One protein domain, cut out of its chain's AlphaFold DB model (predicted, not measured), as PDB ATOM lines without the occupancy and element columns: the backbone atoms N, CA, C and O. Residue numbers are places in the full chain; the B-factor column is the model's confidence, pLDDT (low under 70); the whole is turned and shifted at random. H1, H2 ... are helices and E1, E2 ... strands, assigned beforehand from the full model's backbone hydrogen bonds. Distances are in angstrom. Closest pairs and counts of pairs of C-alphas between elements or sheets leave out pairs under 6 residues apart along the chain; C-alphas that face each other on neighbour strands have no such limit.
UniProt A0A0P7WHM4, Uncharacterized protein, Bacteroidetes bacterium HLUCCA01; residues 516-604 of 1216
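Overview. This is residues 516 to 604 of the 1216 residues of an uncharacterized protein of Bacteroidetes bacterium HLUCCA01 (UniProt A0A0P7WHM4). Two shorter helices, H1 and H2, stand out at nearly right angles from the long helix H3, which makes the longest axis, and a strand hairpin, E1 and E2, lies across from H3 with E2 packed on H1 and H2. The long link of residues 575 to 586 leads from the end of H3 back to the hairpin. The printed part has 89 residues, with three named helices and two named strands in the order H1, H2, H3, E1, E2; the sheet E1 - E2 is antiparallel and the class is mostly helix. It is compact, with a radius of gyration of the C-alphas of 13.1 A, and its C-alphas span 38 by 26 by 23 A, only just rounded.

Along the chain. Find C-alpha 516 at (231.870, 108.132, 169.084); from there H1 runs through residues 516 to 531, 22.3 A from first to last C-alpha. Next look for H2 at residues 539 to 546, 10.5 A long. H3, residues 553 to 574, begins at C-alpha 553 at (239.129, 102.792, 187.348) and covers 31.3 A. E1, residues 587 to 591, is 12.9 A long. E2, residues 599 to 603, is 13.6 A long and ends at C-alpha 603 at (250.027, 104.758, 165.684).

Arrangement. Begin with H1, whose residues 517 to 524 alone touch H2; the closest C-alphas, those of Asn 517 and Leu 546, are 5.8 A apart. H1 and H2 run opposite ways at a steep tilt of 47 degrees. With residues 517 to 518 alone H1 touches H3, about perpendicular at 78 degrees, and the closest C-alphas are Glu 518 and Thr 563 at 5.9 A. H2 touches residues 556 to 560 of H3, about perpendicular at 79 degrees, the C-alphas of Asp 543 and Ile 556 being closest at 6.6 A. In H1, H2 and H3 every O i to N i+4 pair is within hydrogen-bond range. Now look at the hairpin E1 and E2, antiparallel at 156 degrees: N 588 and O 602 are 2.8 A apart, and N 602 and O 588 are 3.1 A apart, both within hydrogen-bond range. Residues 537 to 538 form a short antiparallel pairing with residues 600 to 601 of E2. The closest C-alphas of H1 and E2 are Leu 525 and Arg 602 at 6.5 A, and those of H2 and E2 are Thr 539 and Phe 599 at 5.4 A. H1 and E1 are apart, as are H2 and E1, and H3 and E2.

Size, cuts and confidence. The two C-alphas farthest apart, those of Pro 551 and Gly 576, are 38.5 A apart. The printed part has no cut. The link from H3 to E1 is long, with 12 residues; the other links are short. The mean pLDDT of the printed part is 78.5, and 13 residues are under 70, among them residues 574 to 576 and 578 to 584.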
ATOM      1  N   PRO A 516     231.173 106.886 168.737       68.25
ATOM      2  CA  PRO A 516     231.870 108.132 169.084       68.25
ATOM      3  C   PRO A 516     233.164 107.949 169.890       68.25
ATOM      4  O   PRO A 516     234.134 108.667 169.662       68.25
ATOM      5  N   ASN A 517     233.231 106.949 170.776       73.00
ATOM      6  CA  ASN A 517     234.431 106.671 171.576       73.00
ATOM      7  C   ASN A 517     235.601 106.135 170.732       73.00
ATOM      8  O   ASN A 517     236.768 106.351 171.056       73.00
ATOM      9  N   GLU A 518     235.300 105.426 169.645       75.19
ATOM     10  CA  GLU A 518     236.296 104.888 168.713       75.19
ATOM     11  C   GLU A 518     236.821 106.004 167.791       75.19
ATOM     12  O   GLU A 518     238.027 106.073 167.538       75.19
ATOM     13  N   GLN A 519     235.954 106.945 167.396       72.88
ATOM     14  CA  GLN A 519     236.331 108.160 166.664       72.88
ATOM     15  C   GLN A 519     237.178 109.124 167.513       72.88
ATOM     16  O   GLN A 519     238.262 109.518 167.084       72.88
ATOM     17  N   ALA A 520     236.750 109.460 168.734       78.06
ATOM     18  CA  ALA A 520     237.483 110.376 169.614       78.06
ATOM     19  C   ALA A 520     238.898 109.859 169.954       78.06
ATOM     20  O   ALA A 520     239.856 110.632 170.049       78.06
ATOM     21  N   LEU A 521     239.060 108.533 170.070       78.94
ATOM     22  CA  LEU A 521     240.366 107.889 170.219       78.94
ATOM     23  C   LEU A 521     241.233 108.014 168.954       78.94
ATOM     24  O   LEU A 521     242.431 108.282 169.069       78.94
ATOM     25  N   LEU A 522     240.655 107.826 167.762       74.81
ATOM     26  CA  LEU A 522     241.347 108.008 166.483       74.81
ATOM     27  C   LEU A 522     241.841 109.455 166.322       74.81
ATOM     28  O   LEU A 522     243.027 109.661 166.069       74.81
ATOM     29  N   GLU A 523     240.971 110.444 166.524       80.31
ATOM     30  CA  GLU A 523     241.307 111.869 166.407       80.31
ATOM     31  C   GLU A 523     242.422 112.272 167.382       80.31
ATOM     32  O   GLU A 523     243.401 112.911 166.988       80.31
ATOM     33  N   LEU A 524     242.339 111.823 168.641       86.56
ATOM     34  CA  LEU A 524     243.383 112.034 169.642       86.56
ATOM     35  C   LEU A 524     244.734 111.433 169.213       86.56
ATOM     36  O   LEU A 524     245.770 112.090 169.350       86.56
ATOM     37  N   LEU A 525     244.742 110.190 168.719       81.75
ATOM     38  CA  LEU A 525     245.966 109.485 168.319       81.75
ATOM     39  C   LEU A 525     246.581 110.049 167.029       81.75
ATOM     40  O   LEU A 525     247.807 110.076 166.918       81.75
ATOM     41  N   VAL A 526     245.764 110.520 166.080       75.50
ATOM     42  CA  VAL A 526     246.236 111.229 164.879       75.50
ATOM     43  C   VAL A 526     246.831 112.579 165.266       75.50
ATOM     44  O   VAL A 526     247.976 112.845 164.914       75.50
ATOM     45  N   ARG A 527     246.126 113.390 166.065       85.19
ATOM     46  CA  ARG A 527     246.589 114.722 166.485       85.19
ATOM     47  C   ARG A 527     247.913 114.674 167.253       85.19
ATOM     48  O   ARG A 527     248.820 115.449 166.951       85.19
ATOM     49  N   ASP A 528     248.057 113.767 168.223       82.81
ATOM     50  CA  ASP A 528     249.309 113.626 168.985       82.81
ATOM     51  C   ASP A 528     250.469 113.106 168.106       82.81
ATOM     52  O   ASP A 528     251.621 113.479 168.349       82.81
ATOM     53  N   PHE A 529     250.182 112.299 167.072       77.75
ATOM     54  CA  PHE A 529     251.176 111.823 166.102       77.75
ATOM     55  C   PHE A 529     251.580 112.909 165.095       77.75
ATOM     56  O   PHE A 529     252.768 113.090 164.844       77.75
ATOM     57  N   GLU A 530     250.631 113.646 164.517       74.44
ATOM     58  CA  GLU A 530     250.918 114.713 163.548       74.44
ATOM     59  C   GLU A 530     251.663 115.881 164.218       74.44
ATOM     60  O   GLU A 530     252.599 116.425 163.633       74.44
ATOM     61  N   ALA A 531     251.361 116.183 165.488       82.69
ATOM     62  CA  ALA A 531     252.120 117.145 166.290       82.69
ATOM     63  C   ALA A 531     253.550 116.675 166.632       82.69
ATOM     64  O   ALA A 531     254.460 117.499 166.740       82.69
ATOM     65  N   ASN A 532     253.775 115.369 166.838       85.06
ATOM     66  CA  ASN A 532     255.113 114.785 166.983       85.06
ATOM     67  C   ASN A 532     255.088 113.258 166.745       85.06
ATOM     68  O   ASN A 532     254.729 112.515 167.662       85.06
ATOM     69  N   PRO A 533     255.587 112.749 165.601       78.69
ATOM     70  CA  PRO A 533     255.542 111.318 165.289       78.69
ATOM     71  C   PRO A 533     256.247 110.412 166.305       78.69
ATOM     72  O   PRO A 533     255.950 109.225 166.386       78.69
ATOM     73  N   ALA A 534     257.194 110.930 167.096       81.31
ATOM     74  CA  ALA A 534     257.886 110.154 168.123       81.31
ATOM     75  C   ALA A 534     257.078 109.997 169.429       81.31
ATOM     76  O   ALA A 534     257.379 109.097 170.225       81.31
ATOM     77  N   ARG A 535     256.080 110.861 169.655       86.38
ATOM     78  CA  ARG A 535     255.270 110.949 170.878       86.38
ATOM     79  C   ARG A 535     254.345 109.741 171.025       86.38
ATOM     80  O   ARG A 535     253.875 109.169 170.051       86.38
ATOM     81  N   PHE A 536     254.087 109.358 172.270       89.62
ATOM     82  CA  PHE A 536     253.015 108.432 172.617       89.62
ATOM     83  C   PHE A 536     251.995 109.185 173.471       89.62
ATOM     84  O   PHE A 536     252.386 109.894 174.403       89.62
ATOM     85  N   THR A 537     250.711 108.995 173.194       89.69
ATOM     86  CA  THR A 537     249.614 109.522 174.005       89.69
ATOM     87  C   THR A 537     249.530 108.740 175.315       89.69
ATOM     88  O   THR A 537     249.661 107.511 175.334       89.69
ATOM     89  N   SER A 538     249.357 109.435 176.441       87.88
ATOM     90  CA  SER A 538     249.347 108.790 177.760       87.88
ATOM     91  C   SER A 538     248.026 108.059 178.031       87.88
ATOM     92  O   SER A 538     246.980 108.451 177.518       87.88
ATOM     93  N   THR A 539     248.050 107.026 178.887       85.94
ATOM     94  CA  THR A 539     246.814 106.375 179.372       85.94
ATOM     95  C   THR A 539     245.835 107.387 179.960       85.94
ATOM     96  O   THR A 539     244.654 107.286 179.662       85.94
ATOM     97  N   ASN A 540     246.314 108.360 180.748       82.38
ATOM     98  CA  ASN A 540     245.453 109.380 181.348       82.38
ATOM     99  C   ASN A 540     244.688 110.153 180.266       82.38
ATOM    100  O   ASN A 540     243.473 110.209 180.311       82.38
ATOM    101  N   THR A 541     245.396 110.644 179.249       85.81
ATOM    102  CA  THR A 541     244.830 111.454 178.155       85.81
ATOM    103  C   THR A 541     243.816 110.683 177.308       85.81
ATOM    104  O   THR A 541     242.898 111.271 176.752       85.81
ATOM    105  N   ILE A 542     243.965 109.359 177.211       86.06
ATOM    106  CA  ILE A 542     242.976 108.484 176.569       86.06
ATOM    107  C   ILE A 542     241.778 108.232 177.495       86.06
ATOM    108  O   ILE A 542     240.645 108.249 177.031       86.06
ATOM    109  N   ASP A 543     242.004 108.026 178.791       85.56
ATOM    110  CA  ASP A 543     240.935 107.826 179.777       85.56
ATOM    111  C   ASP A 543     240.070 109.095 179.941       85.56
ATOM    112  O   ASP A 543     238.846 108.997 179.975       85.56
ATOM    113  N   GLU A 544     240.704 110.272 179.930       83.19
ATOM    114  CA  GLU A 544     240.099 111.615 179.930       83.19
ATOM    115  C   GLU A 544     239.227 111.880 178.689       83.19
ATOM    116  O   GLU A 544     238.205 112.549 178.801       83.19
ATOM    117  N   VAL A 545     239.601 111.358 177.515       82.50
ATOM    118  CA  VAL A 545     238.828 111.521 176.265       82.50
ATOM    119  C   VAL A 545     237.723 110.472 176.118       82.50
ATOM    120  O   VAL A 545     236.695 110.766 175.516       82.50
ATOM    121  N   LEU A 546     237.904 109.263 176.661       78.56
ATOM    122  CA  LEU A 546     236.911 108.192 176.548       78.56
ATOM    123  C   LEU A 546     235.782 108.305 177.578       78.56
ATOM    124  O   LEU A 546     234.623 108.166 177.208       78.56
ATOM    125  N   ILE A 547     236.092 108.490 178.869       78.56
ATOM    126  CA  ILE A 547     235.066 108.625 179.920       78.56
ATOM    127  C   ILE A 547     235.604 109.488 181.084       78.56
ATOM    128  O   ILE A 547     236.028 108.936 182.106       78.56
ATOM    129  N   PRO A 548     235.589 110.832 180.975       67.56
ATOM    130  CA  PRO A 548     236.260 111.714 181.937       67.56
ATOM    131  C   PRO A 548     235.758 111.603 183.388       67.56
ATOM    132  O   PRO A 548     236.535 111.828 184.314       67.56
ATOM    133  N   GLU A 549     234.489 111.243 183.609       74.31
ATOM    134  CA  GLU A 549     233.828 111.391 184.919       74.31
ATOM    135  C   GLU A 549     233.514 110.071 185.653       74.31
ATOM    136  O   GLU A 549     232.942 110.083 186.743       74.31
ATOM    137  N   HIS A 550     233.867 108.902 185.102       81.06
ATOM    138  CA  HIS A 550     233.404 107.632 185.678       81.06
ATOM    139  C   HIS A 550     234.231 107.169 186.904       81.06
ATOM    140  O   HIS A 550     235.415 106.853 186.769       81.06
ATOM    141  N   PRO A 551     233.631 106.985 188.099       76.94
ATOM    142  CA  PRO A 551     234.382 106.820 189.351       76.94
ATOM    143  C   PRO A 551     235.089 105.462 189.532       76.94
ATOM    144  O   PRO A 551     235.838 105.290 190.491       76.94
ATOM    145  N   SER A 552     234.871 104.480 188.647       85.12
ATOM    146  CA  SER A 552     235.515 103.155 188.719       85.12
ATOM    147  C   SER A 552     236.693 103.014 187.736       85.12
ATOM    148  O   SER A 552     236.458 102.886 186.526       85.12
ATOM    149  N   PRO A 553     237.954 102.930 188.215       74.81
ATOM    150  CA  PRO A 553     239.129 102.792 187.348       74.81
ATOM    151  C   PRO A 553     239.156 101.486 186.547       74.81
ATOM    152  O   PRO A 553     239.628 101.465 185.411       74.81
ATOM    153  N   ASP A 554     238.630 100.388 187.102       73.81
ATOM    154  CA  ASP A 554     238.546  99.105 186.392       73.81
ATOM    155  C   ASP A 554     237.386  99.052 185.384       73.81
ATOM    156  O   ASP A 554     237.353  98.148 184.547       73.81
ATOM    157  N   TYR A 555     236.445 100.004 185.411       78.44
ATOM    158  CA  TYR A 555     235.488 100.200 184.316       78.44
ATOM    159  C   TYR A 555     236.139 100.956 183.153       78.44
ATOM    160  O   TYR A 555     236.221 100.405 182.057       78.44
ATOM    161  N   ILE A 556     236.719 102.135 183.417       77.62
ATOM    162  CA  ILE A 556     237.468 102.933 182.426       77.62
ATOM    163  C   ILE A 556     238.522 102.068 181.721       77.62
ATOM    164  O   ILE A 556     238.574 101.986 180.495       77.62
ATOM    165  N   ARG A 557     239.312 101.311 182.493       79.00
ATOM    166  CA  ARG A 557     240.324 100.387 181.964       79.00
ATOM    167  C   ARG A 557     239.740  99.256 181.109       79.00
ATOM    168  O   ARG A 557     240.435  98.777 180.213       79.00
ATOM    169  N   ARG A 558     238.515  98.790 181.373       79.81
ATOM    170  CA  ARG A 558     237.840  97.795 180.522       79.81
ATOM    171  C   ARG A 558     237.382  98.426 179.212       79.81
ATOM    172  O   ARG A 558     237.707  97.866 178.168       79.81
ATOM    173  N   VAL A 559     236.744  99.598 179.259       77.44
ATOM    174  CA  VAL A 559     236.310 100.315 178.050       77.44
ATOM    175  C   VAL A 559     237.511 100.688 177.183       77.44
ATOM    176  O   VAL A 559     237.560 100.236 176.047       77.44
ATOM    177  N   ARG A 560     238.559 101.337 177.719       88.19
ATOM    178  CA  ARG A 560     239.783 101.657 176.954       88.19
ATOM    179  C   ARG A 560     240.359 100.447 176.216       88.19
ATOM    180  O   ARG A 560     240.710 100.551 175.045       88.19
ATOM    181  N   ASN A 561     240.487  99.302 176.889       84.19
ATOM    182  CA  ASN A 561     241.037  98.101 176.255       84.19
ATOM    183  C   ASN A 561     240.097  97.527 175.179       84.19
ATOM    184  O   ASN A 561     240.591  97.020 174.174       84.19
ATOM    185  N   LEU A 562     238.775  97.625 175.363       81.62
ATOM    186  CA  LEU A 562     237.783  97.213 174.368       81.62
ATOM    187  C   LEU A 562     237.802  98.136 173.140       81.62
ATOM    188  O   LEU A 562     237.927  97.634 172.028       81.62
ATOM    189  N   THR A 563     237.773  99.457 173.338       81.81
ATOM    190  CA  THR A 563     237.860 100.479 172.280       81.81
ATOM    191  C   THR A 563     239.154 100.332 171.476       81.81
ATOM    192  O   THR A 563     239.107 100.228 170.256       81.81
ATOM    193  N   VAL A 564     240.315 100.213 172.140       82.81
ATOM    194  CA  VAL A 564     241.611  99.971 171.470       82.81
ATOM    195  C   VAL A 564     241.599  98.660 170.670       82.81
ATOM    196  O   VAL A 564     242.143  98.614 169.567       82.81
ATOM    197  N   SER A 565     240.973  97.596 171.190       81.75
ATOM    198  CA  SER A 565     240.872  96.312 170.482       81.75
ATOM    199  C   SER A 565     239.967  96.401 169.253       81.75
ATOM    200  O   SER A 565     240.388  95.994 168.174       81.75
ATOM    201  N   ARG A 566     238.754  96.956 169.393       79.44
ATOM    202  CA  ARG A 566     237.809  97.142 168.284       79.44
ATOM    203  C   ARG A 566     238.397  98.038 167.201       79.44
ATOM    204  O   ARG A 566     238.399  97.645 166.040       79.44
ATOM    205  N   PHE A 567     238.974  99.175 167.583       78.06
ATOM    206  CA  PHE A 567     239.597 100.103 166.645       78.06
ATOM    207  C   PHE A 567     240.787  99.464 165.901       78.06
ATOM    208  O   PHE A 567     240.943  99.667 164.697       78.06
ATOM    209  N   THR A 568     241.561  98.588 166.557       77.88
ATOM    210  CA  THR A 568     242.576  97.767 165.866       77.88
ATOM    211  C   THR A 568     241.933  96.830 164.832       77.88
ATOM    212  O   THR A 568     242.364  96.818 163.683       77.88
ATOM    213  N   THR A 569     240.870  96.098 165.187       76.75
ATOM    214  CA  THR A 569     240.152  95.197 164.260       76.75
ATOM    215  C   THR A 569     239.457  95.937 163.109       76.75
ATOM    216  O   THR A 569     239.397  95.413 161.995       76.75
ATOM    217  N   MET A 570     238.968  97.162 163.330       73.12
ATOM    218  CA  MET A 570     238.447  98.031 162.267       73.12
ATOM    219  C   MET A 570     239.547  98.391 161.269       73.12
ATOM    220  O   MET A 570     239.343  98.227 160.070       73.12
ATOM    221  N   LEU A 571     240.724  98.812 161.748       69.75
ATOM    222  CA  LEU A 571     241.876  99.093 160.886       69.75
ATOM    223  C   LEU A 571     242.369  97.839 160.144       69.75
ATOM    224  O   LEU A 571     242.726  97.943 158.974       69.75
ATOM    225  N   GLU A 572     242.362  96.658 160.777       73.75
ATOM    226  CA  GLU A 572     242.719  95.394 160.107       73.75
ATOM    227  C   GLU A 572     241.744  95.099 158.961       73.75
ATOM    228  O   GLU A 572     242.164  94.827 157.837       73.75
ATOM    229  N   THR A 573     240.445  95.244 159.226       70.44
ATOM    230  CA  THR A 573     239.376  94.995 158.253       70.44
ATOM    231  C   THR A 573     239.409  96.006 157.100       70.44
ATOM    232  O   THR A 573     239.323  95.614 155.938       70.44
ATOM    233  N   ALA A 574     239.604  97.295 157.397       62.50
ATOM    234  CA  ALA A 574     239.732  98.364 156.403       62.50
ATOM    235  C   ALA A 574     240.996  98.225 155.534       62.50
ATOM    236  O   ALA A 574     240.984  98.593 154.363       62.50
ATOM    237  N   ALA A 575     242.070  97.640 156.074       64.19
ATOM    238  CA  ALA A 575     243.271  97.276 155.322       64.19
ATOM    239  C   ALA A 575     243.128  95.962 154.518       64.19
ATOM    240  O   ALA A 575     244.109  95.488 153.943       64.19
ATOM    241  N   GLY A 576     241.940  95.341 154.493       66.38
ATOM    242  CA  GLY A 576     241.687  94.060 153.820       66.38
ATOM    243  C   GLY A 576     242.365  92.854 154.485       66.38
ATOM    244  O   GLY A 576     242.455  91.780 153.884       66.38
ATOM    245  N   LEU A 577     242.867  93.010 155.713       71.25
ATOM    246  CA  LEU A 577     243.597  91.977 156.436       71.25
ATOM    247  C   LEU A 577     242.639  91.051 157.185       71.25
ATOM    248  O   LEU A 577     241.605  91.458 157.715       71.25
ATOM    249  N   ARG A 578     243.015  89.772 157.285       66.81
ATOM    250  CA  ARG A 578     242.325  88.838 158.181       66.81
ATOM    251  C   ARG A 578     242.723  89.145 159.632       66.81
ATOM    252  O   ARG A 578     243.929  89.287 159.874       66.81
ATOM    253  N   PRO A 579     241.765  89.185 160.580       58.97
ATOM    254  CA  PRO A 579     242.069  89.388 161.991       58.97
ATOM    255  C   PRO A 579     243.101  88.384 162.509       58.97
ATOM    256  O   PRO A 579     242.956  87.178 162.301       58.97
ATOM    257  N   GLY A 580     244.151  88.885 163.166       60.28
ATOM    258  CA  GLY A 580     245.253  88.058 163.677       60.28
ATOM    259  C   GLY A 580     246.294  87.606 162.638       60.28
ATOM    260  O   GLY A 580     246.978  86.610 162.863       60.28
ATOM    261  N   SER A 581     246.429  88.308 161.509       65.06
ATOM    262  CA  SER A 581     247.570  88.139 160.589       65.06
ATOM    263  C   SER A 581     248.875  88.718 161.172       65.06
ATOM    264  O   SER A 581     248.841  89.606 162.018       65.06
ATOM    265  N   GLU A 582     250.043  88.220 160.736       55.84
ATOM    266  CA  GLU A 582     251.369  88.526 161.328       55.84
ATOM    267  C   GLU A 582     251.934  89.931 160.988       55.84
ATOM    268  O   GLU A 582     253.126  90.104 160.730       55.84
ATOM    269  N   MET A 583     251.088  90.964 160.996       55.81
ATOM    270  CA  MET A 583     251.507  92.367 160.916       55.81
ATOM    271  C   MET A 583     251.898  92.917 162.306       55.81
ATOM    272  O   MET A 583     251.328  92.514 163.322       55.81
ATOM    273  N   PRO A 584     252.850  93.867 162.400       60.38
ATOM    274  CA  PRO A 584     253.216  94.490 163.674       60.38
ATOM    275  C   PRO A 584     252.082  95.379 164.221       60.38
ATOM    276  O   PRO A 584     251.556  96.199 163.470       60.38
ATOM    277  N   GLU A 585     251.769  95.270 165.529       72.94
ATOM    278  CA  GLU A 585     250.674  95.990 166.229       72.94
ATOM    279  C   GLU A 585     250.444  97.407 165.661       72.94
ATOM    280  O   GLU A 585     251.312  98.278 165.782       72.94
ATOM    281  N   MET A 586     249.283  97.657 165.037       75.50
ATOM    282  CA  MET A 586     248.984  98.955 164.405       75.50
ATOM    283  C   MET A 586     248.854 100.108 165.407       75.50
ATOM    284  O   MET A 586     249.122 101.259 165.061       75.50
ATOM    285  N   ILE A 587     248.535  99.792 166.662       84.25
ATOM    286  CA  ILE A 587     248.643 100.702 167.801       84.25
ATOM    287  C   ILE A 587     249.755 100.162 168.698       84.25
ATOM    288  O   ILE A 587     249.545  99.241 169.488       84.25
ATOM    289  N   ARG A 588     250.958 100.731 168.586       86.38
ATOM    290  CA  ARG A 588     252.092 100.345 169.428       86.38
ATOM    291  C   ARG A 588     251.846 100.830 170.854       86.38
ATOM    292  O   ARG A 588     251.798 102.035 171.109       86.38
ATOM    293  N   ARG A 589     251.749  99.893 171.797       90.12
ATOM    294  CA  ARG A 589     251.638 100.174 173.239       90.12
ATOM    295  C   ARG A 589     252.984 100.011 173.945       90.12
ATOM    296  O   ARG A 589     253.612  98.956 173.900       90.12
ATOM    297  N   ARG A 590     253.420 101.042 174.663       90.12
ATOM    298  CA  ARG A 590     254.592 101.021 175.548       90.12
ATOM    299  C   ARG A 590     254.126 101.036 177.001       90.12
ATOM    300  O   ARG A 590     253.208 101.761 177.354       90.12
ATOM    301  N   ARG A 591     254.734 100.228 177.869       89.38
ATOM    302  CA  ARG A 591     254.423 100.238 179.309       89.38
ATOM    303  C   ARG A 591     255.182 101.383 179.981       89.38
ATOM    304  O   ARG A 591     256.391 101.494 179.777       89.38
ATOM    305  N   MET A 592     254.503 102.215 180.772       84.00
ATOM    306  CA  MET A 592     255.154 103.362 181.417       84.00
ATOM    307  C   MET A 592     256.194 102.888 182.446       84.00
ATOM    308  O   MET A 592     255.972 101.923 183.182       84.00
ATOM    309  N   LYS A 593     257.350 103.565 182.506       84.50
ATOM    310  CA  LYS A 593     258.413 103.237 183.480       84.50
ATOM    311  C   LYS A 593     258.062 103.673 184.906       84.50
ATOM    312  O   LYS A 593     258.467 102.999 185.848       84.50
ATOM    313  N   SER A 594     257.332 104.780 185.046       76.69
ATOM    314  CA  SER A 594     256.895 105.364 186.321       76.69
ATOM    315  C   SER A 594     255.750 104.581 186.970       76.69
ATOM    316  O   SER A 594     255.816 104.287 188.159       76.69
ATOM    317  N   ASP A 595     254.741 104.180 186.190       82.44
ATOM    318  CA  ASP A 595     253.633 103.339 186.654       82.44
ATOM    319  C   ASP A 595     253.474 102.090 185.777       82.44
ATOM    320  O   ASP A 595     252.972 102.138 184.653       82.44
ATOM    321  N   LYS A 596     253.826 100.925 186.336       79.62
ATOM    322  CA  LYS A 596     253.691  99.620 185.668       79.62
ATOM    323  C   LYS A 596     252.230  99.207 185.412       79.62
ATOM    324  O   LYS A 596     252.018  98.162 184.792       79.62
ATOM    325  N   ARG A 597     251.228  99.954 185.882       75.62
ATOM    326  CA  ARG A 597     249.798  99.731 185.596       75.62
ATOM    327  C   ARG A 597     249.330 100.479 184.341       75.62
ATOM    328  O   ARG A 597     248.303 100.100 183.780       75.62
ATOM    329  N   LYS A 598     250.083 101.489 183.888       79.00
ATOM    330  CA  LYS A 598     249.727 102.372 182.768       79.00
ATOM    331  C   LYS A 598     250.546 102.101 181.505       79.00
ATOM    332  O   LYS A 598     251.645 101.541 181.532       79.00
ATOM    333  N   PHE A 599     249.966 102.518 180.389       87.25
ATOM    334  CA  PHE A 599     250.519 102.402 179.048       87.25
ATOM    335  C   PHE A 599     250.556 103.760 178.333       87.25
ATOM    336  O   PHE A 599     249.921 104.737 178.724       87.25
ATOM    337  N   GLU A 600     251.325 103.791 177.267       89.31
ATOM    338  CA  GLU A 600     251.530 104.879 176.327       89.31
ATOM    339  C   GLU A 600     251.201 104.301 174.948       89.31
ATOM    340  O   GLU A 600     251.700 103.225 174.616       89.31
ATOM    341  N   TYR A 601     250.355 104.960 174.159       92.25
ATOM    342  CA  TYR A 601     249.828 104.431 172.894       92.25
ATOM    343  C   TYR A 601     250.238 105.336 171.723       92.25
ATOM    344  O   TYR A 601     250.343 106.548 171.888       92.25
ATOM    345  N   ARG A 602     250.509 104.761 170.547       88.44
ATOM    346  CA  ARG A 602     250.938 105.492 169.341       88.44
ATOM    347  C   ARG A 602     250.586 104.700 168.081       88.44
ATOM    348  O   ARG A 602     250.696 103.475 168.086       88.44
ATOM    349  N   LEU A 603     250.227 105.383 166.996       86.25
ATOM    350  CA  LEU A 603     250.027 104.758 165.684       86.25
ATOM    351  C   LEU A 603     251.345 104.199 165.111       86.25
ATOM    352  O   LEU A 603     252.420 104.776 165.278       86.25
ATOM    353  N   ASN A 604     251.269 103.047 164.451       82.44
ATOM    354  CA  ASN A 604     252.425 102.376 163.864       82.44
ATOM    355  C   ASN A 604     252.853 103.055 162.550       82.44
ATOM    356  O   ASN A 604     252.051 103.209 161.633       82.44
TER     357      ASN A 604